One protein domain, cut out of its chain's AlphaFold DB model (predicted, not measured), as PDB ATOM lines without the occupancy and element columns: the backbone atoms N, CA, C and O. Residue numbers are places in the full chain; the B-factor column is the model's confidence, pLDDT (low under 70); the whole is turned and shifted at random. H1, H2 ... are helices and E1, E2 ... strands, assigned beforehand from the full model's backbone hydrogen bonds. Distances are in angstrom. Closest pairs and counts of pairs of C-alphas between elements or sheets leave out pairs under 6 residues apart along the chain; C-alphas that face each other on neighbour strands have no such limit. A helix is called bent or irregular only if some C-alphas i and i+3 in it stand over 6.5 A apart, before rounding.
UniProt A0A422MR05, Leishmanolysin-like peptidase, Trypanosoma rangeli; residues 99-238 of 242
ATOM      1  N   ILE A  99     -23.971 -24.861 -36.273       94.12
ATOM      2  CA  ILE A  99     -23.473 -23.502 -36.497       94.12
ATOM      3  C   ILE A  99     -24.518 -22.452 -36.093       94.12
ATOM      4  O   ILE A  99     -25.678 -22.499 -36.505       94.12
ATOM      5  N   ARG A 100     -24.095 -21.464 -35.301       95.06
ATOM      6  CA  ARG A 100     -24.916 -20.313 -34.902       95.06
ATOM      7  C   ARG A 100     -24.673 -19.158 -35.865       95.06
ATOM      8  O   ARG A 100     -23.615 -18.531 -35.830       95.06
ATOM      9  N   ILE A 101     -25.647 -18.849 -36.712       96.19
ATOM     10  CA  ILE A 101     -25.537 -17.761 -37.690       96.19
ATOM     11  C   ILE A 101     -26.377 -16.577 -37.212       96.19
ATOM     12  O   ILE A 101     -27.570 -16.718 -36.934       96.19
ATOM     13  N   LYS A 102     -25.761 -15.396 -37.120       96.75
ATOM     14  CA  LYS A 102     -26.467 -14.142 -36.822       96.75
ATOM     15  C   LYS A 102     -26.480 -13.226 -38.027       96.75
ATOM     16  O   LYS A 102     -25.549 -13.231 -38.824       96.75
ATOM     17  N   VAL A 103     -27.540 -12.438 -38.141       97.00
ATOM     18  CA  VAL A 103     -27.794 -11.580 -39.293       97.00
ATOM     19  C   VAL A 103     -27.853 -10.116 -38.870       97.00
ATOM     20  O   VAL A 103     -28.523  -9.772 -37.896       97.00
ATOM     21  N   SER A 104     -27.204  -9.260 -39.655       96.75
ATOM     22  CA  SER A 104     -27.381  -7.808 -39.650       96.75
ATOM     23  C   SER A 104     -27.950  -7.373 -40.997       96.75
ATOM     24  O   SER A 104     -27.279  -7.523 -42.013       96.75
ATOM     25  N   ALA A 105     -29.158  -6.815 -41.002       96.19
ATOM     26  CA  ALA A 105     -29.838  -6.345 -42.214       96.19
ATOM     27  C   ALA A 105     -29.837  -4.813 -42.352       96.19
ATOM     28  O   ALA A 105     -30.604  -4.263 -43.130       96.19
ATOM     29  N   LYS A 106     -28.966  -4.121 -41.608       95.25
ATOM     30  CA  LYS A 106     -28.935  -2.654 -41.519       95.25
ATOM     31  C   LYS A 106     -28.816  -1.942 -42.872       95.25
ATOM     32  O   LYS A 106     -29.294  -0.821 -43.023       95.25
ATOM     33  N   ASP A 107     -28.167  -2.566 -43.849       95.25
ATOM     34  CA  ASP A 107     -28.058  -2.025 -45.201       95.25
ATOM     35  C   ASP A 107     -29.410  -1.979 -45.923       95.25
ATOM     36  O   ASP A 107     -29.656  -1.025 -46.654       95.25
ATOM     37  N   MET A 108     -30.331  -2.911 -45.650       94.56
ATOM     38  CA  MET A 108     -31.682  -2.937 -46.235       94.56
ATOM     39  C   MET A 108     -32.546  -1.740 -45.807       94.56
ATOM     40  O   MET A 108     -33.480  -1.372 -46.518       94.56
ATOM     41  N   ASP A 109     -32.232  -1.104 -44.677       92.44
ATOM     42  CA  ASP A 109     -32.956   0.069 -44.168       92.44
ATOM     43  C   ASP A 109     -32.296   1.396 -44.547       92.44
ATOM     44  O   ASP A 109     -32.880   2.471 -44.383       92.44
ATOM     45  N   ASP A 110     -31.100   1.343 -45.131       92.38
ATOM     46  CA  ASP A 110     -30.425   2.523 -45.641       92.38
ATOM     47  C   ASP A 110     -30.974   2.911 -47.014       92.38
ATOM     48  O   ASP A 110     -30.509   2.485 -48.072       92.38
ATOM     49  N   GLN A 111     -31.953   3.809 -46.995       89.88
ATOM     50  CA  GLN A 111     -32.537   4.419 -48.184       89.88
ATOM     51  C   GLN A 111     -31.503   5.026 -49.143       89.88
ATOM     52  O   GLN A 111     -31.758   5.120 -50.348       89.88
ATOM     53  N   SER A 112     -30.324   5.443 -48.666       89.31
ATOM     54  CA  SER A 112     -29.266   5.941 -49.544       89.31
ATOM     55  C   SER A 112     -28.761   4.852 -50.495       89.31
ATOM     56  O   SER A 112     -28.441   5.190 -51.635       89.31
ATOM     57  N   LYS A 113     -28.817   3.571 -50.097       89.00
ATOM     58  CA  LYS A 113     -28.304   2.381 -50.804       89.00
ATOM     59  C   LYS A 113     -29.277   1.716 -51.773       89.00
ATOM     60  O   LYS A 113     -28.823   1.031 -52.682       89.00
ATOM     61  N   HIS A 114     -30.567   2.044 -51.702       91.19
ATOM     62  CA  HIS A 114     -31.602   1.431 -52.552       91.19
ATOM     63  C   HIS A 114     -32.196   2.376 -53.598       91.19
ATOM     64  O   HIS A 114     -32.165   3.603 -53.443       91.19
ATOM     65  N   CYS A 115     -32.691   1.810 -54.701       91.00
ATOM     66  CA  CYS A 115     -33.557   2.543 -55.625       91.00
ATOM     67  C   CYS A 115     -34.859   2.921 -54.904       91.00
ATOM     68  O   CYS A 115     -35.428   2.104 -54.181       91.00
ATOM     69  N   LEU A 116     -35.308   4.164 -55.092       86.44
ATOM     70  CA  LEU A 116     -36.485   4.744 -54.440       86.44
ATOM     71  C   LEU A 116     -37.232   5.645 -55.429       86.44
ATOM     72  O   LEU A 116     -36.600   6.151 -56.362       86.44
ATOM     73  N   PRO A 117     -38.529   5.923 -55.207       82.69
ATOM     74  CA  PRO A 117     -39.241   6.947 -55.964       82.69
ATOM     75  C   PRO A 117     -38.468   8.276 -55.970       82.69
ATOM     76  O   PRO A 117     -38.037   8.757 -54.922       82.69
ATOM     77  N   GLY A 118     -38.247   8.847 -57.156       79.88
ATOM     78  CA  GLY A 118     -37.480  10.089 -57.341       79.88
ATOM     79  C   GLY A 118     -35.954   9.924 -57.415       79.88
ATOM     80  O   GLY A 118     -35.255  10.894 -57.706       79.88
ATOM     81  N   LYS A 119     -35.407   8.718 -57.205       81.75
ATOM     82  CA  LYS A 119     -34.010   8.405 -57.544       81.75
ATOM     83  C   LYS A 119     -33.955   7.773 -58.922       81.75
ATOM     84  O   LYS A 119     -34.401   6.647 -59.095       81.75
ATOM     85  N   HIS A 120     -33.366   8.489 -59.875       82.50
ATOM     86  CA  HIS A 120     -33.332   8.040 -61.263       82.50
ATOM     87  C   HIS A 120     -32.199   7.063 -61.564       82.50
ATOM     88  O   HIS A 120     -32.390   6.192 -62.394       82.50
ATOM     89  N   TRP A 121     -31.041   7.155 -60.899       88.94
ATOM     90  CA  TRP A 121     -29.859   6.376 -61.287       88.94
ATOM     91  C   TRP A 121     -29.155   5.726 -60.099       88.94
ATOM     92  O   TRP A 121     -29.036   6.316 -59.022       88.94
ATOM     93  N   ARG A 122     -28.633   4.518 -60.321       87.38
ATOM     94  CA  ARG A 122     -27.842   3.748 -59.357       87.38
ATOM     95  C   ARG A 122     -26.704   3.016 -60.061       87.38
ATOM     96  O   ARG A 122     -26.861   2.503 -61.165       87.38
ATOM     97  N   LEU A 123     -25.551   2.964 -59.402       84.38
ATOM     98  CA  LEU A 123     -24.445   2.120 -59.828       84.38
ATOM     99  C   LEU A 123     -24.787   0.645 -59.563       84.38
ATOM    100  O   LEU A 123     -25.059   0.263 -58.427       84.38
ATOM    101  N   VAL A 124     -24.769  -0.170 -60.614       83.50
ATOM    102  CA  VAL A 124     -24.990  -1.619 -60.584       83.50
ATOM    103  C   VAL A 124     -23.751  -2.287 -61.169       83.50
ATOM    104  O   VAL A 124     -23.472  -2.176 -62.365       83.50
ATOM    105  N   GLY A 125     -22.963  -2.944 -60.316       79.00
ATOM    106  CA  GLY A 125     -21.604  -3.350 -60.678       79.00
ATOM    107  C   GLY A 125     -20.747  -2.119 -60.984       79.00
ATOM    108  O   GLY A 125     -20.563  -1.270 -60.121       79.00
ATOM    109  N   ASN A 126     -20.277  -1.998 -62.227       81.69
ATOM    110  CA  ASN A 126     -19.458  -0.868 -62.686       81.69
ATOM    111  C   ASN A 126     -20.212   0.057 -63.659       81.69
ATOM    112  O   ASN A 126     -19.588   0.800 -64.415       81.69
ATOM    113  N   SER A 127     -21.545  -0.012 -63.694       87.00
ATOM    114  CA  SER A 127     -22.359   0.716 -64.671       87.00
ATOM    115  C   SER A 127     -23.522   1.438 -64.006       87.00
ATOM    116  O   SER A 127     -24.226   0.862 -63.181       87.00
ATOM    117  N   TRP A 128     -23.740   2.698 -64.380       90.00
ATOM    118  CA  TRP A 128     -24.939   3.429 -63.984       90.00
ATOM    119  C   TRP A 128     -26.148   2.872 -64.731       90.00
ATOM    120  O   TRP A 128     -26.127   2.757 -65.956       90.00
ATOM    121  N   LYS A 129     -27.189   2.514 -63.984       89.88
ATOM    122  CA  LYS A 129     -28.472   2.054 -64.509       89.88
ATOM    123  C   LYS A 129     -29.595   2.925 -63.973       89.88
ATOM    124  O   LYS A 129     -29.512   3.418 -62.845       89.88
ATOM    125  N   GLU A 130     -30.615   3.106 -64.799       91.94
ATOM    126  CA  GLU A 130     -31.839   3.768 -64.381       91.94
ATOM    127  C   GLU A 130     -32.579   2.872 -63.380       91.94
ATOM    128  O   GLU A 130     -32.657   1.657 -63.565       91.94
ATOM    129  N   CYS A 131     -33.072   3.459 -62.294       92.50
ATOM    130  CA  CYS A 131     -33.861   2.746 -61.301       92.50
ATOM    131  C   CYS A 131     -35.263   2.477 -61.853       92.50
ATOM    132  O   CYS A 131     -36.045   3.400 -62.070       92.50
ATOM    133  N   THR A 132     -35.593   1.203 -62.002       91.75
ATOM    134  CA  THR A 132     -36.925   0.716 -62.369       91.75
ATOM    135  C   THR A 132     -37.679   0.202 -61.137       91.75
ATOM    136  O   THR A 132     -37.093  -0.007 -60.070       91.75
ATOM    137  N   GLU A 133     -38.998   0.012 -61.242       90.81
ATOM    138  CA  GLU A 133     -39.837  -0.436 -60.114       90.81
ATOM    139  C   GLU A 133     -39.404  -1.799 -59.544       90.81
ATOM    140  O   GLU A 133     -39.405  -2.025 -58.332       90.81
ATOM    141  N   ASP A 134     -38.959  -2.710 -60.403       90.69
ATOM    142  CA  ASP A 134     -38.423  -4.015 -60.024       90.69
ATOM    143  C   ASP A 134     -37.064  -3.923 -59.305       90.69
ATOM    144  O   ASP A 134     -36.765  -4.781 -58.473       90.69
ATOM    145  N   MET A 135     -36.286  -2.857 -59.509       92.38
ATOM    146  CA  MET A 135     -35.066  -2.577 -58.739       92.38
ATOM    147  C   MET A 135     -35.339  -1.979 -57.353       92.38
ATOM    148  O   MET A 135     -34.432  -1.932 -56.521       92.38
ATOM    149  N   MET A 136     -36.560  -1.513 -57.074       92.88
ATOM    150  CA  MET A 136     -36.892  -0.944 -55.767       92.88
ATOM    151  C   MET A 136     -37.009  -2.039 -54.701       92.88
ATOM    152  O   MET A 136     -37.697  -3.051 -54.892       92.88
ATOM    153  N   LEU A 137     -36.368  -1.812 -53.550       93.69
ATOM    154  CA  LEU A 137     -36.488  -2.659 -52.364       93.69
ATOM    155  C   LEU A 137     -37.733  -2.252 -51.566       93.69
ATOM    156  O   LEU A 137     -37.675  -1.407 -50.675       93.69
ATOM    157  N   THR A 138     -38.874  -2.842 -51.910       93.50
ATOM    158  CA  THR A 138     -40.134  -2.620 -51.189       93.50
ATOM    159  C   THR A 138     -40.169  -3.397 -49.873       93.50
ATOM    160  O   THR A 138     -39.483  -4.409 -49.717       93.50
ATOM    161  N   GLU A 139     -41.032  -2.987 -48.943       93.31
ATOM    162  CA  GLU A 139     -41.233  -3.703 -47.673       93.31
ATOM    163  C   GLU A 139     -41.670  -5.164 -47.884       93.31
ATOM    164  O   GLU A 139     -41.194  -6.059 -47.191       93.31
ATOM    165  N   ALA A 140     -42.474  -5.450 -48.917       94.12
ATOM    166  CA  ALA A 140     -42.833  -6.824 -49.279       94.12
ATOM    167  C   ALA A 140     -41.605  -7.664 -49.682       94.12
ATOM    168  O   ALA A 140     -41.481  -8.825 -49.289       94.12
ATOM    169  N   LYS A 141     -40.658  -7.081 -50.431       94.38
ATOM    170  CA  LYS A 141     -39.401  -7.753 -50.796       94.38
ATOM    171  C   LYS A 141     -38.487  -7.939 -49.584       94.38
ATOM    172  O   LYS A 141     -37.903  -9.013 -49.436       94.38
ATOM    173  N   LYS A 142     -38.407  -6.944 -48.689       94.56
ATOM    174  CA  LYS A 142     -37.688  -7.085 -47.412       94.56
ATOM    175  C   LYS A 142     -38.258  -8.235 -46.590       94.56
ATOM    176  O   LYS A 142     -37.498  -9.057 -46.087       94.56
ATOM    177  N   ASP A 143     -39.579  -8.340 -46.512       94.75
ATOM    178  CA  ASP A 143     -40.255  -9.409 -45.784       94.75
ATOM    179  C   ASP A 143     -39.970 -10.792 -46.368       94.75
ATOM    180  O   ASP A 143     -39.700 -11.724 -45.608       94.75
ATOM    181  N   ILE A 144     -39.942 -10.937 -47.695       95.19
ATOM    182  CA  ILE A 144     -39.530 -12.191 -48.340       95.19
ATOM    183  C   ILE A 144     -38.111 -12.578 -47.897       95.19
ATOM    184  O   ILE A 144     -37.893 -13.706 -47.453       95.19
ATOM    185  N   ILE A 145     -37.152 -11.648 -47.943       95.62
ATOM    186  CA  ILE A 145     -35.771 -11.919 -47.517       95.62
ATOM    187  C   ILE A 145     -35.724 -12.280 -46.023       95.62
ATOM    188  O   ILE A 145     -35.223 -13.342 -45.648       95.62
ATOM    189  N   LEU A 146     -36.252 -11.408 -45.163       94.06
ATOM    190  CA  LEU A 146     -36.055 -11.466 -43.715       94.06
ATOM    191  C   LEU A 146     -36.908 -12.530 -43.024       94.06
ATOM    192  O   LEU A 146     -36.486 -13.072 -42.004       94.06
ATOM    193  N   LYS A 147     -38.113 -12.808 -43.528       92.81
ATOM    194  CA  LYS A 147     -39.075 -13.717 -42.885       92.81
ATOM    195  C   LYS A 147     -39.168 -15.076 -43.575       92.81
ATOM    196  O   LYS A 147     -39.658 -16.006 -42.943       92.81
ATOM    197  N   GLN A 148     -38.696 -15.214 -44.817       92.81
ATOM    198  CA  GLN A 148     -38.785 -16.477 -45.561       92.81
ATOM    199  C   GLN A 148     -37.408 -17.011 -45.967       92.81
ATOM    200  O   GLN A 148     -37.008 -18.079 -45.499       92.81
ATOM    201  N   LEU A 149     -36.655 -16.266 -46.784       94.81
ATOM    202  CA  LEU A 149     -35.409 -16.759 -47.381       94.81
ATOM    203  C   LEU A 149     -34.310 -16.987 -46.342       94.81
ATOM    204  O   LEU A 149     -33.739 -18.076 -46.290       94.81
ATOM    205  N   LEU A 150     -34.023 -15.994 -45.494       94.81
ATOM    206  CA  LEU A 150     -32.963 -16.110 -44.491       94.81
ATOM    207  C   LEU A 150     -33.248 -17.195 -43.447       94.81
ATOM    208  O   LEU A 150     -32.358 -18.019 -43.231       94.81
ATOM    209  N   PRO A 151     -34.449 -17.277 -42.832       93.31
ATOM    210  CA  PRO A 151     -34.744 -18.360 -41.900       93.31
ATOM    211  C   PRO A 151     -34.597 -19.747 -42.541       93.31
ATOM    212  O   PRO A 151     -33.987 -20.634 -41.943       93.31
ATOM    213  N   ALA A 152     -35.103 -19.933 -43.766       93.00
ATOM    214  CA  ALA A 152     -35.012 -21.209 -44.474       93.00
ATOM    215  C   ALA A 152     -33.559 -21.572 -44.823       93.00
ATOM    216  O   ALA A 152     -33.119 -22.693 -44.560       93.00
ATOM    217  N   ALA A 153     -32.787 -20.624 -45.359       94.50
ATOM    218  CA  ALA A 153     -31.388 -20.846 -45.706       94.50
ATOM    219  C   ALA A 153     -30.538 -21.146 -44.465       94.50
ATOM    220  O   ALA A 153     -29.760 -22.100 -44.473       94.50
ATOM    221  N   ILE A 154     -30.708 -20.385 -43.381       93.94
ATOM    222  CA  ILE A 154     -29.959 -20.601 -42.137       93.94
ATOM    223  C   ILE A 154     -30.316 -21.950 -41.522       93.94
ATOM    224  O   ILE A 154     -29.410 -22.670 -41.112       93.94
ATOM    225  N   LYS A 155     -31.598 -22.338 -41.533       90.19
ATOM    226  CA  LYS A 155     -32.028 -23.675 -41.107       90.19
ATOM    227  C   LYS A 155     -31.273 -24.771 -41.854       90.19
ATOM    228  O   LYS A 155     -30.651 -25.621 -41.225       90.19
ATOM    229  N   LEU A 156     -31.263 -24.713 -43.187       93.38
ATOM    230  CA  LEU A 156     -30.605 -25.728 -44.013       93.38
ATOM    231  C   LEU A 156     -29.107 -25.869 -43.708       93.38
ATOM    232  O   LEU A 156     -28.596 -26.994 -43.726       93.38
ATOM    233  N   HIS A 157     -28.423 -24.757 -43.424       93.94
ATOM    234  CA  HIS A 157     -27.007 -24.752 -43.058       93.94
ATOM    235  C   HIS A 157     -26.786 -25.255 -41.630       93.94
ATOM    236  O   HIS A 157     -25.943 -26.122 -41.419       93.94
ATOM    237  N   ALA A 158     -27.559 -24.774 -40.659       90.31
ATOM    238  CA  ALA A 158     -27.426 -25.157 -39.257       90.31
ATOM    239  C   ALA A 158     -27.724 -26.644 -39.007       90.31
ATOM    240  O   ALA A 158     -27.058 -27.272 -38.192       90.31
ATOM    241  N   GLU A 159     -28.651 -27.243 -39.755       89.38
ATOM    242  CA  GLU A 159     -28.954 -28.680 -39.673       89.38
ATOM    243  C   GLU A 159     -27.828 -29.589 -40.192       89.38
ATOM    244  O   GLU A 159     -27.805 -30.780 -39.884       89.38
ATOM    245  N   ARG A 160     -26.915 -29.059 -41.017       89.94
ATOM    246  CA  ARG A 160     -25.882 -29.846 -41.718       89.94
ATOM    247  C   ARG A 160     -24.462 -29.502 -41.288       89.94
ATOM    248  O   ARG A 160     -23.571 -30.338 -41.421       89.94
ATOM    249  N   LEU A 161     -24.239 -28.284 -40.804       92.25
ATOM    250  CA  LEU A 161     -22.927 -27.781 -40.427       92.25
ATOM    251  C   LEU A 161     -22.782 -27.788 -38.911       92.25
ATOM    252  O   LEU A 161     -23.299 -26.919 -38.210       92.25
ATOM    253  N   TYR A 162     -22.018 -28.760 -38.428       92.81
ATOM    254  CA  TYR A 162     -21.518 -28.770 -37.065       92.81
ATOM    255  C   TYR A 162     -20.156 -28.085 -37.024       92.81
ATOM    256  O   TYR A 162     -19.293 -28.329 -37.867       92.81
ATOM    257  N   VAL A 163     -19.956 -27.238 -36.022       92.19
ATOM    258  CA  VAL A 163     -18.724 -26.483 -35.796       92.19
ATOM    259  C   VAL A 163     -18.310 -26.578 -34.337       92.19
ATOM    260  O   VAL A 163     -19.148 -26.795 -33.464       92.19
ATOM    261  N   ARG A 164     -17.024 -26.360 -34.058       92.25
ATOM    262  CA  ARG A 164     -16.586 -26.000 -32.708       92.25
ATOM    263  C   ARG A 164     -17.078 -24.580 -32.420       92.25
ATOM    264  O   ARG A 164     -16.691 -23.673 -33.168       92.25
ATOM    265  N   PRO A 165     -17.965 -24.362 -31.435       92.88
ATOM    266  CA  PRO A 165     -18.546 -23.046 -31.220       92.88
ATOM    267  C   PRO A 165     -17.482 -22.012 -30.851       92.88
ATOM    268  O   PRO A 165     -16.603 -22.282 -30.033       92.88
ATOM    269  N   MET A 166     -17.581 -20.810 -31.414       90.94
ATOM    270  CA  MET A 166     -16.778 -19.683 -30.951       90.94
ATOM    271  C   MET A 166     -17.141 -19.323 -29.511       90.94
ATOM    272  O   MET A 166     -18.325 -19.192 -29.166       90.94
ATOM    273  N   GLN A 167     -16.102 -19.176 -28.689       90.62
ATOM    274  CA  GLN A 167     -16.219 -18.746 -27.297       90.62
ATOM    275  C   GLN A 167     -16.232 -17.218 -27.196       90.62
ATOM    276  O   GLN A 167     -17.051 -16.657 -26.469       90.62
ATOM    277  N   ASP A 168     -15.394 -16.552 -27.992       92.31
ATOM    278  CA  ASP A 168     -15.270 -15.098 -27.992       92.31
ATOM    279  C   ASP A 168     -16.231 -14.408 -28.976       92.31
ATOM    280  O   ASP A 168     -16.651 -15.003 -29.974       92.31
ATOM    281  N   PRO A 169     -16.589 -13.131 -28.730       95.75
ATOM    282  CA  PRO A 169     -17.371 -12.342 -29.673       95.75
ATOM    283  C   PRO A 169     -16.628 -12.101 -30.993       95.75
ATOM    284  O   PRO A 169     -15.457 -11.715 -31.000       95.75
ATOM    285  N   ILE A 170     -17.344 -12.215 -32.115       95.94
ATOM    286  CA  ILE A 170     -16.809 -11.892 -33.445       95.94
ATOM    287  C   ILE A 170     -16.682 -10.373 -33.569       95.94
ATOM    288  O   ILE A 170     -17.692  -9.670 -33.661       95.94
ATOM    289  N   ARG A 171     -15.451  -9.856 -33.588       96.06
ATOM    290  CA  ARG A 171     -15.171  -8.433 -33.821       96.06
ATOM    291  C   ARG A 171     -14.840  -8.197 -35.286       96.06
ATOM    292  O   ARG A 171     -13.895  -8.779 -35.808       96.06
ATOM    293  N   MET A 172     -15.601  -7.329 -35.941       96.50
ATOM    294  CA  MET A 172     -15.340  -6.984 -37.335       96.50
ATOM    295  C   MET A 172     -14.115  -6.079 -37.459       96.50
ATOM    296  O   MET A 172     -14.046  -5.056 -36.764       96.50
ATOM    297  N   PRO A 173     -13.190  -6.367 -38.389       94.69
ATOM    298  CA  PRO A 173     -12.104  -5.448 -38.684       94.69
ATOM    299  C   PRO A 173     -12.653  -4.146 -39.286       94.69
ATOM    300  O   PRO A 173     -13.732  -4.108 -39.878       94.69
ATOM    301  N   LYS A 174     -11.914  -3.048 -39.101       93.69
ATOM    302  CA  LYS A 174     -12.264  -1.728 -39.663       93.69
ATOM    303  C   LYS A 174     -11.764  -1.526 -41.098       93.69
ATOM    304  O   LYS A 174     -12.153  -0.563 -41.746       93.69
ATOM    305  N   LYS A 175     -10.845  -2.378 -41.551       91.69
ATOM    306  CA  LYS A 175     -10.172  -2.327 -42.855       91.69
ATOM    307  C   LYS A 175     -10.140  -3.733 -43.451       91.69
ATOM    308  O   LYS A 175     -10.537  -4.681 -42.778       91.69
ATOM    309  N   ASP A 176      -9.695  -3.837 -44.700       89.69
ATOM    310  CA  ASP A 176      -9.477  -5.112 -45.398       89.69
ATOM    311  C   ASP A 176     -10.743  -5.975 -45.531       89.69
ATOM    312  O   ASP A 176     -10.698  -7.199 -45.552       89.69
ATOM    313  N   LEU A 177     -11.895  -5.309 -45.664       92.06
ATOM    314  CA  LEU A 177     -13.210  -5.944 -45.799       92.06
ATOM    315  C   LEU A 177     -13.516  -6.425 -47.228       92.06
ATOM    316  O   LEU A 177     -14.568  -7.017 -47.461       92.06
ATOM    317  N   GLY A 178     -12.634  -6.167 -48.201       89.50
ATOM    318  CA  GLY A 178     -12.812  -6.590 -49.593       89.50
ATOM    319  C   GLY A 178     -14.153  -6.132 -50.176       89.50
ATOM    320  O   GLY A 178     -14.485  -4.946 -50.117       89.50
ATOM    321  N   LEU A 179     -14.944  -7.081 -50.688       89.19
ATOM    322  CA  LEU A 179     -16.290  -6.842 -51.237       89.19
ATOM    323  C   LEU A 179     -17.319  -6.370 -50.195       89.19
ATOM    324  O   LEU A 179     -18.396  -5.917 -50.563       89.19
ATOM    325  N   CYS A 180     -16.991  -6.453 -48.908       93.81
ATOM    326  CA  CYS A 180     -17.825  -5.969 -47.813       93.81
ATOM    327  C   CYS A 180     -17.517  -4.510 -47.435       93.81
ATOM    328  O   CYS A 180     -18.074  -3.974 -46.475       93.81
ATOM    329  N   THR A 181     -16.610  -3.860 -48.170       92.00
ATOM    330  CA  THR A 181     -16.350  -2.426 -48.025       92.00
ATOM    331  C   THR A 181     -17.613  -1.641 -48.360       92.00
ATOM    332  O   THR A 181     -18.234  -1.862 -49.394       92.00
ATOM    333  N   GLY A 182     -17.982  -0.703 -47.488       90.12
ATOM    334  CA  GLY A 182     -19.173   0.129 -47.665       90.12
ATOM    335  C   GLY A 182     -20.438  -0.419 -47.008       90.12
ATOM    336  O   GLY A 182     -21.447   0.279 -47.034       90.12
ATOM    337  N   LEU A 183     -20.401  -1.597 -46.375       94.44
ATOM    338  CA  LEU A 183     -21.499  -2.084 -45.535       94.44
ATOM    339  C   LEU A 183     -21.729  -1.193 -44.311       94.44
ATOM    340  O   LEU A 183     -20.785  -0.685 -43.698       94.44
ATOM    341  N   ASN A 184     -22.986  -1.087 -43.886       95.62
ATOM    342  CA  ASN A 184     -23.371  -0.413 -42.653       95.62
ATOM    343  C   ASN A 184     -23.159  -1.324 -41.443       95.62
ATOM    344  O   ASN A 184     -24.103  -1.713 -40.754       95.62
ATOM    345  N   ILE A 185     -21.901  -1.637 -41.138       96.06
ATOM    346  CA  ILE A 185     -21.550  -2.432 -39.960       96.06
ATOM    347  C   ILE A 185     -21.804  -1.590 -38.694       96.06
ATOM    348  O   ILE A 185     -21.233  -0.504 -38.545       96.06
ATOM    349  N   PRO A 186     -22.661  -2.036 -37.752       95.00
ATOM    350  CA  PRO A 186     -22.863  -1.328 -36.493       95.00
ATOM    351  C   PRO A 186     -21.545  -1.117 -35.740       95.00
ATOM    352  O   PRO A 186     -20.758  -2.046 -35.591       95.00
ATOM    353  N   SER A 187     -21.331   0.084 -35.190       95.19
ATOM    354  CA  SER A 187     -20.087   0.435 -34.475       95.19
ATOM    355  C   SER A 187     -19.710  -0.590 -33.394       95.19
ATOM    356  O   SER A 187     -18.547  -0.967 -33.254       95.19
ATOM    357  N   TRP A 188     -20.706  -1.129 -32.687       95.50
ATOM    358  CA  TRP A 188     -20.485  -2.120 -31.639       95.50
ATOM    359  C   TRP A 188     -20.001  -3.487 -32.157       95.50
ATOM    360  O   TRP A 188     -19.354  -4.208 -31.400       95.50
ATOM    361  N   HIS A 189     -20.213  -3.830 -33.436       96.56
ATOM    362  CA  HIS A 189     -19.615  -5.026 -34.051       96.56
ATOM    363  C   HIS A 189     -18.094  -4.887 -34.192       96.56
ATOM    364  O   HIS A 189     -17.394  -5.896 -34.197       96.56
ATOM    365  N   HIS A 190     -17.568  -3.662 -34.286       95.38
ATOM    366  CA  HIS A 190     -16.125  -3.411 -34.333       95.38
ATOM    367  C   HIS A 190     -15.478  -3.353 -32.946       95.38
ATOM    368  O   HIS A 190     -14.282  -3.603 -32.821       95.38
ATOM    369  N   THR A 191     -16.231  -2.976 -31.909       95.62
ATOM    370  CA  THR A 191     -15.690  -2.769 -30.556       95.62
ATOM    371  C   THR A 191     -15.962  -3.963 -29.644       95.62
ATOM    372  O   THR A 191     -15.048  -4.706 -29.287       95.62
ATOM    373  N   ILE A 192     -17.224  -4.174 -29.278       95.81
ATOM    374  CA  ILE A 192     -17.645  -5.250 -28.375       95.81
ATOM    375  C   ILE A 192     -17.627  -6.589 -29.118       95.81
ATOM    376  O   ILE A 192     -17.128  -7.579 -28.586       95.81
ATOM    377  N   GLY A 193     -18.096  -6.592 -30.366       95.25
ATOM    378  CA  GLY A 193     -18.233  -7.785 -31.190       95.25
ATOM    379  C   GLY A 193     -19.546  -8.530 -30.953       95.25
ATOM    380  O   GLY A 193     -20.297  -8.269 -30.013       95.25
ATOM    381  N   VAL A 194     -19.834  -9.469 -31.847       95.62
ATOM    382  CA  VAL A 194     -21.069 -10.250 -31.862       95.62
ATOM    383  C   VAL A 194     -20.881 -11.547 -31.083       95.62
ATOM    384  O   VAL A 194     -20.253 -12.489 -31.563       95.62
ATOM    385  N   SER A 195     -21.442 -11.613 -29.876       93.94
ATOM    386  CA  SER A 195     -21.382 -12.811 -29.028       93.94
ATOM    387  C   SER A 195     -22.388 -13.882 -29.449       93.94
ATOM    388  O   SER A 195     -23.477 -13.575 -29.950       93.94
ATOM    389  N   GLY A 196     -22.072 -15.146 -29.152       93.12
ATOM    390  CA  GLY A 196     -22.978 -16.278 -29.372       93.12
ATOM    391  C   GLY A 196     -23.248 -16.567 -30.849       93.12
ATOM    392  O   GLY A 196     -24.336 -17.022 -31.193       93.12
ATOM    393  N   ALA A 197     -22.291 -16.238 -31.712       95.38
ATOM    394  CA  ALA A 197     -22.333 -16.479 -33.141       95.38
ATOM    395  C   ALA A 197     -21.063 -17.215 -33.560       95.38
ATOM    396  O   ALA A 197     -19.996 -17.005 -32.994       95.38
ATOM    397  N   ASP A 198     -21.207 -18.059 -34.567       96.25
ATOM    398  CA  ASP A 198     -20.139 -18.763 -35.268       96.25
ATOM    399  C   ASP A 198     -19.884 -18.159 -36.655       96.25
ATOM    400  O   ASP A 198     -18.838 -18.395 -37.255       96.25
ATOM    401  N   MET A 199     -20.852 -17.388 -37.155       96.44
ATOM    402  CA  MET A 199     -20.760 -16.587 -38.368       96.44
ATOM    403  C   MET A 199     -21.734 -15.403 -38.281       96.44
ATOM    404  O   MET A 199     -22.868 -15.563 -37.817       96.44
ATOM    405  N   VAL A 200     -21.316 -14.227 -38.754       97.69
ATOM    406  CA  VAL A 200     -22.201 -13.067 -38.960       97.69
ATOM    407  C   VAL A 200     -22.421 -12.843 -40.450       97.69
ATOM    408  O   VAL A 200     -21.466 -12.670 -41.203       97.69
ATOM    409  N   LEU A 201     -23.679 -12.818 -40.876       97.94
ATOM    410  CA  LEU A 201     -24.066 -12.448 -42.230       97.94
ATOM    411  C   LEU A 201     -24.580 -11.009 -42.250       97.94
ATOM    412  O   LEU A 201     -25.510 -10.660 -41.520       97.94
ATOM    413  N   TYR A 202     -23.984 -10.184 -43.099       97.75
ATOM    414  CA  TYR A 202     -24.481  -8.856 -43.432       97.75
ATOM    415  C   TYR A 202     -25.313  -8.956 -44.698       97.75
ATOM    416  O   TYR A 202     -24.847  -9.491 -45.703       97.75
ATOM    417  N   ILE A 203     -26.554  -8.499 -44.623       97.56
ATOM    418  CA  ILE A 203     -27.526  -8.677 -45.692       97.56
ATOM    419  C   ILE A 203     -27.750  -7.346 -46.374       97.56
ATOM    420  O   ILE A 203     -28.071  -6.356 -45.717       97.56
ATOM    421  N   ASP A 204     -27.622  -7.375 -47.689       94.44
ATOM    422  CA  ASP A 204     -27.974  -6.274 -48.563       94.44
ATOM    423  C   ASP A 204     -28.949  -6.756 -49.645       94.44
ATOM    424  O   ASP A 204     -29.154  -7.960 -49.852       94.44
ATOM    425  N   ALA A 205     -29.582  -5.809 -50.320       94.69
ATOM    426  CA  ALA A 205     -30.483  -6.091 -51.420       94.69
ATOM    427  C   ALA A 205     -30.342  -5.049 -52.533       94.69
ATOM    428  O   ALA A 205     -31.220  -4.220 -52.766       94.69
ATOM    429  N   LEU A 206     -29.200  -5.096 -53.211       92.44
ATOM    430  CA  LEU A 206     -28.865  -4.243 -54.343       92.44
ATOM    431  C   LEU A 206     -29.114  -4.978 -55.665       92.44
ATOM    432  O   LEU A 206     -28.874  -6.191 -55.739       92.44
ATOM    433  N   PRO A 207     -29.511  -4.256 -56.733       91.00
ATOM    434  CA  PRO A 207     -29.562  -4.829 -58.070       91.00
ATOM    435  C   PRO A 207     -28.231  -5.495 -58.424       91.00
ATOM    436  O   PRO A 207     -27.157  -4.925 -58.211       91.00
ATOM    437  N   ALA A 208     -28.297  -6.706 -58.964       87.31
ATOM    438  CA  ALA A 208     -27.133  -7.489 -59.335       87.31
ATOM    439  C   ALA A 208     -27.066  -7.645 -60.856       87.31
ATOM    440  O   ALA A 208     -28.025  -7.427 -61.598       87.31
ATOM    441  N   ASN A 209     -25.888  -8.005 -61.362       83.38
ATOM    442  CA  ASN A 209     -25.697  -8.176 -62.798       83.38
ATOM    443  C   ASN A 209     -26.121  -9.585 -63.248       83.38
ATOM    444  O   ASN A 209     -25.277 -10.428 -63.539       83.38
ATOM    445  N   GLY A 210     -27.431  -9.849 -63.241       82.62
ATOM    446  CA  GLY A 210     -28.029 -11.107 -63.707       82.62
ATOM    447  C   GLY A 210     -28.011 -12.264 -62.700       82.62
ATOM    448  O   GLY A 210     -28.536 -13.332 -62.998       82.62
ATOM    449  N   ALA A 211     -27.442 -12.069 -61.508       90.00
ATOM    450  CA  ALA A 211     -27.493 -13.047 -60.424       90.00
ATOM    451  C   ALA A 211     -28.689 -12.774 -59.503       90.00
ATOM    452  O   ALA A 211     -28.870 -11.652 -59.053       90.00
ATOM    453  N   THR A 212     -29.462 -13.801 -59.144       93.75
ATOM    454  CA  THR A 212     -30.548 -13.669 -58.149       93.75
ATOM    455  C   THR A 212     -30.029 -13.274 -56.766       93.75
ATOM    456  O   THR A 212     -30.680 -12.533 -56.035       93.75
ATOM    457  N   ALA A 213     -28.858 -13.785 -56.402       95.31
ATOM    458  CA  ALA A 213     -28.150 -13.429 -55.189       95.31
ATOM    459  C   ALA A 213     -26.657 -13.718 -55.368       95.31
ATOM    460  O   ALA A 213     -26.273 -14.557 -56.186       95.31
ATOM    461  N   TRP A 214     -25.818 -13.058 -54.580       94.75
ATOM    462  CA  TRP A 214     -24.396 -13.370 -54.471       94.75
ATOM    463  C   TRP A 214     -23.943 -13.232 -53.020       94.75
ATOM    464  O   TRP A 214     -24.592 -12.572 -52.210       94.75
ATOM    465  N   ALA A 215     -22.835 -13.882 -52.679       95.88
ATOM    466  CA  ALA A 215     -22.265 -13.819 -51.344       95.88
ATOM    467  C   ALA A 215     -20.738 -13.828 -51.409       95.88
ATOM    468  O   ALA A 215     -20.151 -14.357 -52.353       95.88
ATOM    469  N   SER A 216     -20.100 -13.258 -50.392       95.62
ATOM    470  CA  SER A 216     -18.646 -13.286 -50.219       95.62
ATOM    471  C   SER A 216     -18.290 -13.322 -48.739       95.62
ATOM    472  O   SER A 216     -19.065 -12.889 -47.889       95.62
ATOM    473  N   TYR A 217     -17.097 -13.811 -48.419       95.56
ATOM    474  CA  TYR A 217     -16.520 -13.633 -47.091       95.56
ATOM    475  C   TYR A 217     -16.109 -12.168 -46.874       95.56
ATOM    476  O   TYR A 217     -15.714 -11.480 -47.817       95.56
ATOM    477  N   CYS A 218     -16.189 -11.717 -45.623       96.31
ATOM    478  CA  CYS A 218     -15.751 -10.390 -45.180       96.31
ATOM    479  C   CYS A 218     -14.580 -10.456 -44.203       96.31
ATOM    480  O   CYS A 218     -13.767  -9.540 -44.158       96.31
ATOM    481  N   ALA A 219     -14.534 -11.497 -43.368       95.56
ATOM    482  CA  ALA A 219     -13.519 -11.646 -42.338       95.56
ATOM    483  C   ALA A 219     -13.290 -13.119 -41.999       95.56
ATOM    484  O   ALA A 219     -14.198 -13.956 -42.092       95.56
ATOM    485  N   PHE A 220     -12.068 -13.394 -41.561       94.94
ATOM    486  CA  PHE A 220     -11.609 -14.694 -41.102       94.94
ATOM    487  C   PHE A 220     -11.060 -14.569 -39.682       94.94
ATOM    488  O   PHE A 220     -10.608 -13.498 -39.274       94.94
ATOM    489  N   LEU A 221     -11.098 -15.670 -38.942       90.44
ATOM    490  CA  LEU A 221     -10.333 -15.841 -37.712       90.44
ATOM    491  C   LEU A 221      -8.862 -16.135 -38.038       90.44
ATOM    492  O   LEU A 221      -8.513 -16.440 -39.180       90.44
ATOM    493  N   GLU A 222      -8.009 -16.097 -37.016       89.19
ATOM    494  CA  GLU A 222      -6.578 -16.415 -37.144       89.19
ATOM    495  C   GLU A 222      -6.323 -17.846 -37.640       89.19
ATOM    496  O   GLU A 222      -5.353 -18.090 -38.353       89.19
ATOM    497  N   ASP A 223      -7.220 -18.786 -37.326       88.81
ATOM    498  CA  ASP A 223      -7.163 -20.174 -37.807       88.81
ATOM    499  C   ASP A 223      -7.625 -20.339 -39.273       88.81
ATOM    500  O   ASP A 223      -7.675 -21.454 -39.794       88.81
ATOM    501  N   GLY A 224      -7.968 -19.235 -39.946       92.12
ATOM    502  CA  GLY A 224      -8.446 -19.206 -41.326       92.12
ATOM    503  C   GLY A 224      -9.936 -19.516 -41.487       92.12
ATOM    504  O   GLY A 224     -10.436 -19.539 -42.612       92.12
ATOM    505  N   ARG A 225     -10.684 -19.740 -40.401       93.06
ATOM    506  CA  ARG A 225     -12.128 -19.971 -40.466       93.06
ATOM    507  C   ARG A 225     -12.872 -18.680 -40.837       93.06
ATOM    508  O   ARG A 225     -12.708 -17.674 -40.147       93.06
ATOM    509  N   PRO A 226     -13.752 -18.687 -41.854       94.50
ATOM    510  CA  PRO A 226     -14.620 -17.545 -42.131       94.50
ATOM    511  C   PRO A 226     -15.557 -17.273 -40.945       94.50
ATOM    512  O   PRO A 226     -16.268 -18.177 -40.501       94.50
ATOM    513  N   CYS A 227     -15.581 -16.036 -40.449       95.50
ATOM    514  CA  CYS A 227     -16.431 -15.622 -39.323       95.50
ATOM    515  C   CYS A 227     -17.452 -14.543 -39.698       95.50
ATOM    516  O   CYS A 227     -18.413 -14.320 -38.960       95.50
ATOM    517  N   ALA A 228     -17.298 -13.905 -40.857       97.50
ATOM    518  CA  ALA A 228     -18.289 -12.983 -41.384       97.50
ATOM    519  C   ALA A 228     -18.375 -13.046 -42.907       97.50
ATOM    520  O   ALA A 228     -17.375 -13.282 -43.587       97.50
ATOM    521  N   GLY A 229     -19.567 -12.788 -43.437       97.38
ATOM    522  CA  GLY A 229     -19.825 -12.723 -44.869       97.38
ATOM    523  C   GLY A 229     -20.924 -11.726 -45.212       97.38
ATOM    524  O   GLY A 229     -21.721 -11.347 -44.356       97.38
ATOM    525  N   ILE A 230     -20.949 -11.307 -46.469       97.50
ATOM    526  CA  ILE A 230     -22.020 -10.518 -47.067       97.50
ATOM    527  C   ILE A 230     -22.887 -11.441 -47.915       97.50
ATOM    528  O   ILE A 230     -22.372 -12.345 -48.576       97.50
ATOM    529  N   VAL A 231     -24.193 -11.200 -47.911       97.44
ATOM    530  CA  VAL A 231     -25.141 -11.788 -48.855       97.44
ATOM    531  C   VAL A 231     -25.965 -10.656 -49.448       97.44
ATOM    532  O   VAL A 231     -26.572  -9.883 -48.713       97.44
ATOM    533  N   ASN A 232     -26.000 -10.577 -50.771       96.12
ATOM    534  CA  ASN A 232     -26.809  -9.620 -51.504       96.12
ATOM    535  C   ASN A 232     -27.899 -10.351 -52.285       96.12
ATOM    536  O   ASN A 232     -27.585 -11.270 -53.045       96.12
ATOM    537  N   PHE A 233     -29.145  -9.906 -52.164       96.31
ATOM    538  CA  PHE A 233     -30.271 -10.386 -52.969       96.31
ATOM    539  C   PHE A 233     -30.660  -9.347 -54.020       96.31
ATOM    540  O   PHE A 233     -30.841  -8.186 -53.682       96.31
ATOM    541  N   ASP A 234     -30.833  -9.742 -55.280       94.75
ATOM    542  CA  ASP A 234     -31.313  -8.810 -56.304       94.75
ATOM    543  C   ASP A 234     -32.815  -8.535 -56.110       94.75
ATOM    544  O   ASP A 234     -33.619  -9.472 -56.222       94.75
ATOM    545  N   PRO A 235     -33.239  -7.278 -55.865       94.19
ATOM    546  CA  PRO A 235     -34.653  -6.938 -55.739       94.19
ATOM    547  C   PRO A 235     -35.498  -7.319 -56.959       94.19
ATOM    548  O   PRO A 235     -36.690  -7.582 -56.796       94.19
ATOM    549  N   GLN A 236     -34.912  -7.379 -58.159       92.44
ATOM    550  CA  GLN A 236     -35.619  -7.746 -59.395       92.44
ATOM    551  C   GLN A 236     -35.995  -9.231 -59.420       92.44
ATOM    552  O   GLN A 236     -36.981  -9.627 -60.038       92.44
ATOM    553  N   ALA A 237     -35.230 -10.072 -58.721       92.38
ATOM    554  CA  ALA A 237     -35.516 -11.499 -58.620       92.38
ATOM    555  C   ALA A 237     -36.593 -11.817 -57.566       92.38
ATOM    556  O   ALA A 237     -37.099 -12.940 -57.512       92.38
ATOM    557  N   LEU A 238     -36.965 -10.838 -56.737       90.25
ATOM    558  CA  LEU A 238     -37.980 -10.976 -55.700       90.25
ATOM    559  C   LEU A 238     -39.340 -10.545 -56.246       90.25
ATOM    560  O   LEU A 238     -39.631  -9.359 -56.395       90.25
TER     561      LEU A 238
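AT A GLANCE: This is residues 99 to 238 of the 242 residues of the protein "Leishmanolysin-like peptidase" of Trypanosoma rangeli (UniProt A0A422MR05). What shape does the printed part make? A strongly twisted sheet of four strands, E1, E4, E6 and E5, has the long helix H2 over one face near E1, and the stretch 159 to 186 winds round from the end of H2 to the opposite side, where H3 lies. The small hairpin E2 and E3 lies at one end, away from the large sheet. What is it made of? The 140 printed residues, 63 of them in named elements, run E1 H1 E2 E3 H2 H3 E4 E5 E6, mixed in class, with the large sheet mixed in the order E1, E4, E6, E5. It is compact, with a radius of gyration of the C-alphas of 15.7 A and spans of 46 by 32 by 23 A.

IN THESE COORDINATES: Where do the first elements lie? E1 is residues 101 to 104, from C-alpha 101 at (-25.537, -17.761, -37.690), and H1 is residues 106 to 109. E2, residues 121 to 124, and E3, residues 127 to 130, follow. Where is the long helix? By its hydrogen bonds H2, residues 139 to 158, was assigned as one helix, but it is bent, with C-alphas 147 and 150 6.8 A apart; its arms are H2a, 139 to 147, 11.3 A, and H2b, 150 to 158, 11.8 A. What closes the printed part? H3 is residues 187 to 191, E4 199 to 204, 16.2 A, E5 213 to 220, 21.8 A, and E6 226 to 233, 20.3 A, ending at (-30.271, -10.386, -52.969).

HOW THE PARTS SIT: How are the strands joined? E4 is parallel to E1, with N 201 and O 102 2.8 A apart, and to E6, with N 202 and O 229 2.8 A apart. The hairpin E5 and E6 is antiparallel, with N 230 and O 216 2.8 A apart, as is the hairpin E2 and E3, with N 124 and O 127 2.8 A apart. Where do the helices stand? H2b is on the large sheet at a height of 8.8 A, only just over E1 with 3 C-alphas, and its closest C-alphas to E1 are Ile 154 and Ile 101, 6.9 A. H1 and H2a only graze that sheet, and H3 is not on it. How do the helix backbones run? In H2a, H2b and H3 every O i to N i+4 pair is within hydrogen-bond range; H1 is too short for such a pair.

THE WHOLE: How far does it reach? The two C-alphas farthest apart, those of Gly 118 and Arg 164, are 48.4 A apart. Is it unbroken and confident? The printed part has no cut, its long links are H1 to E2 and H2 to H3, and no printed residue is under 70 in pLDDT.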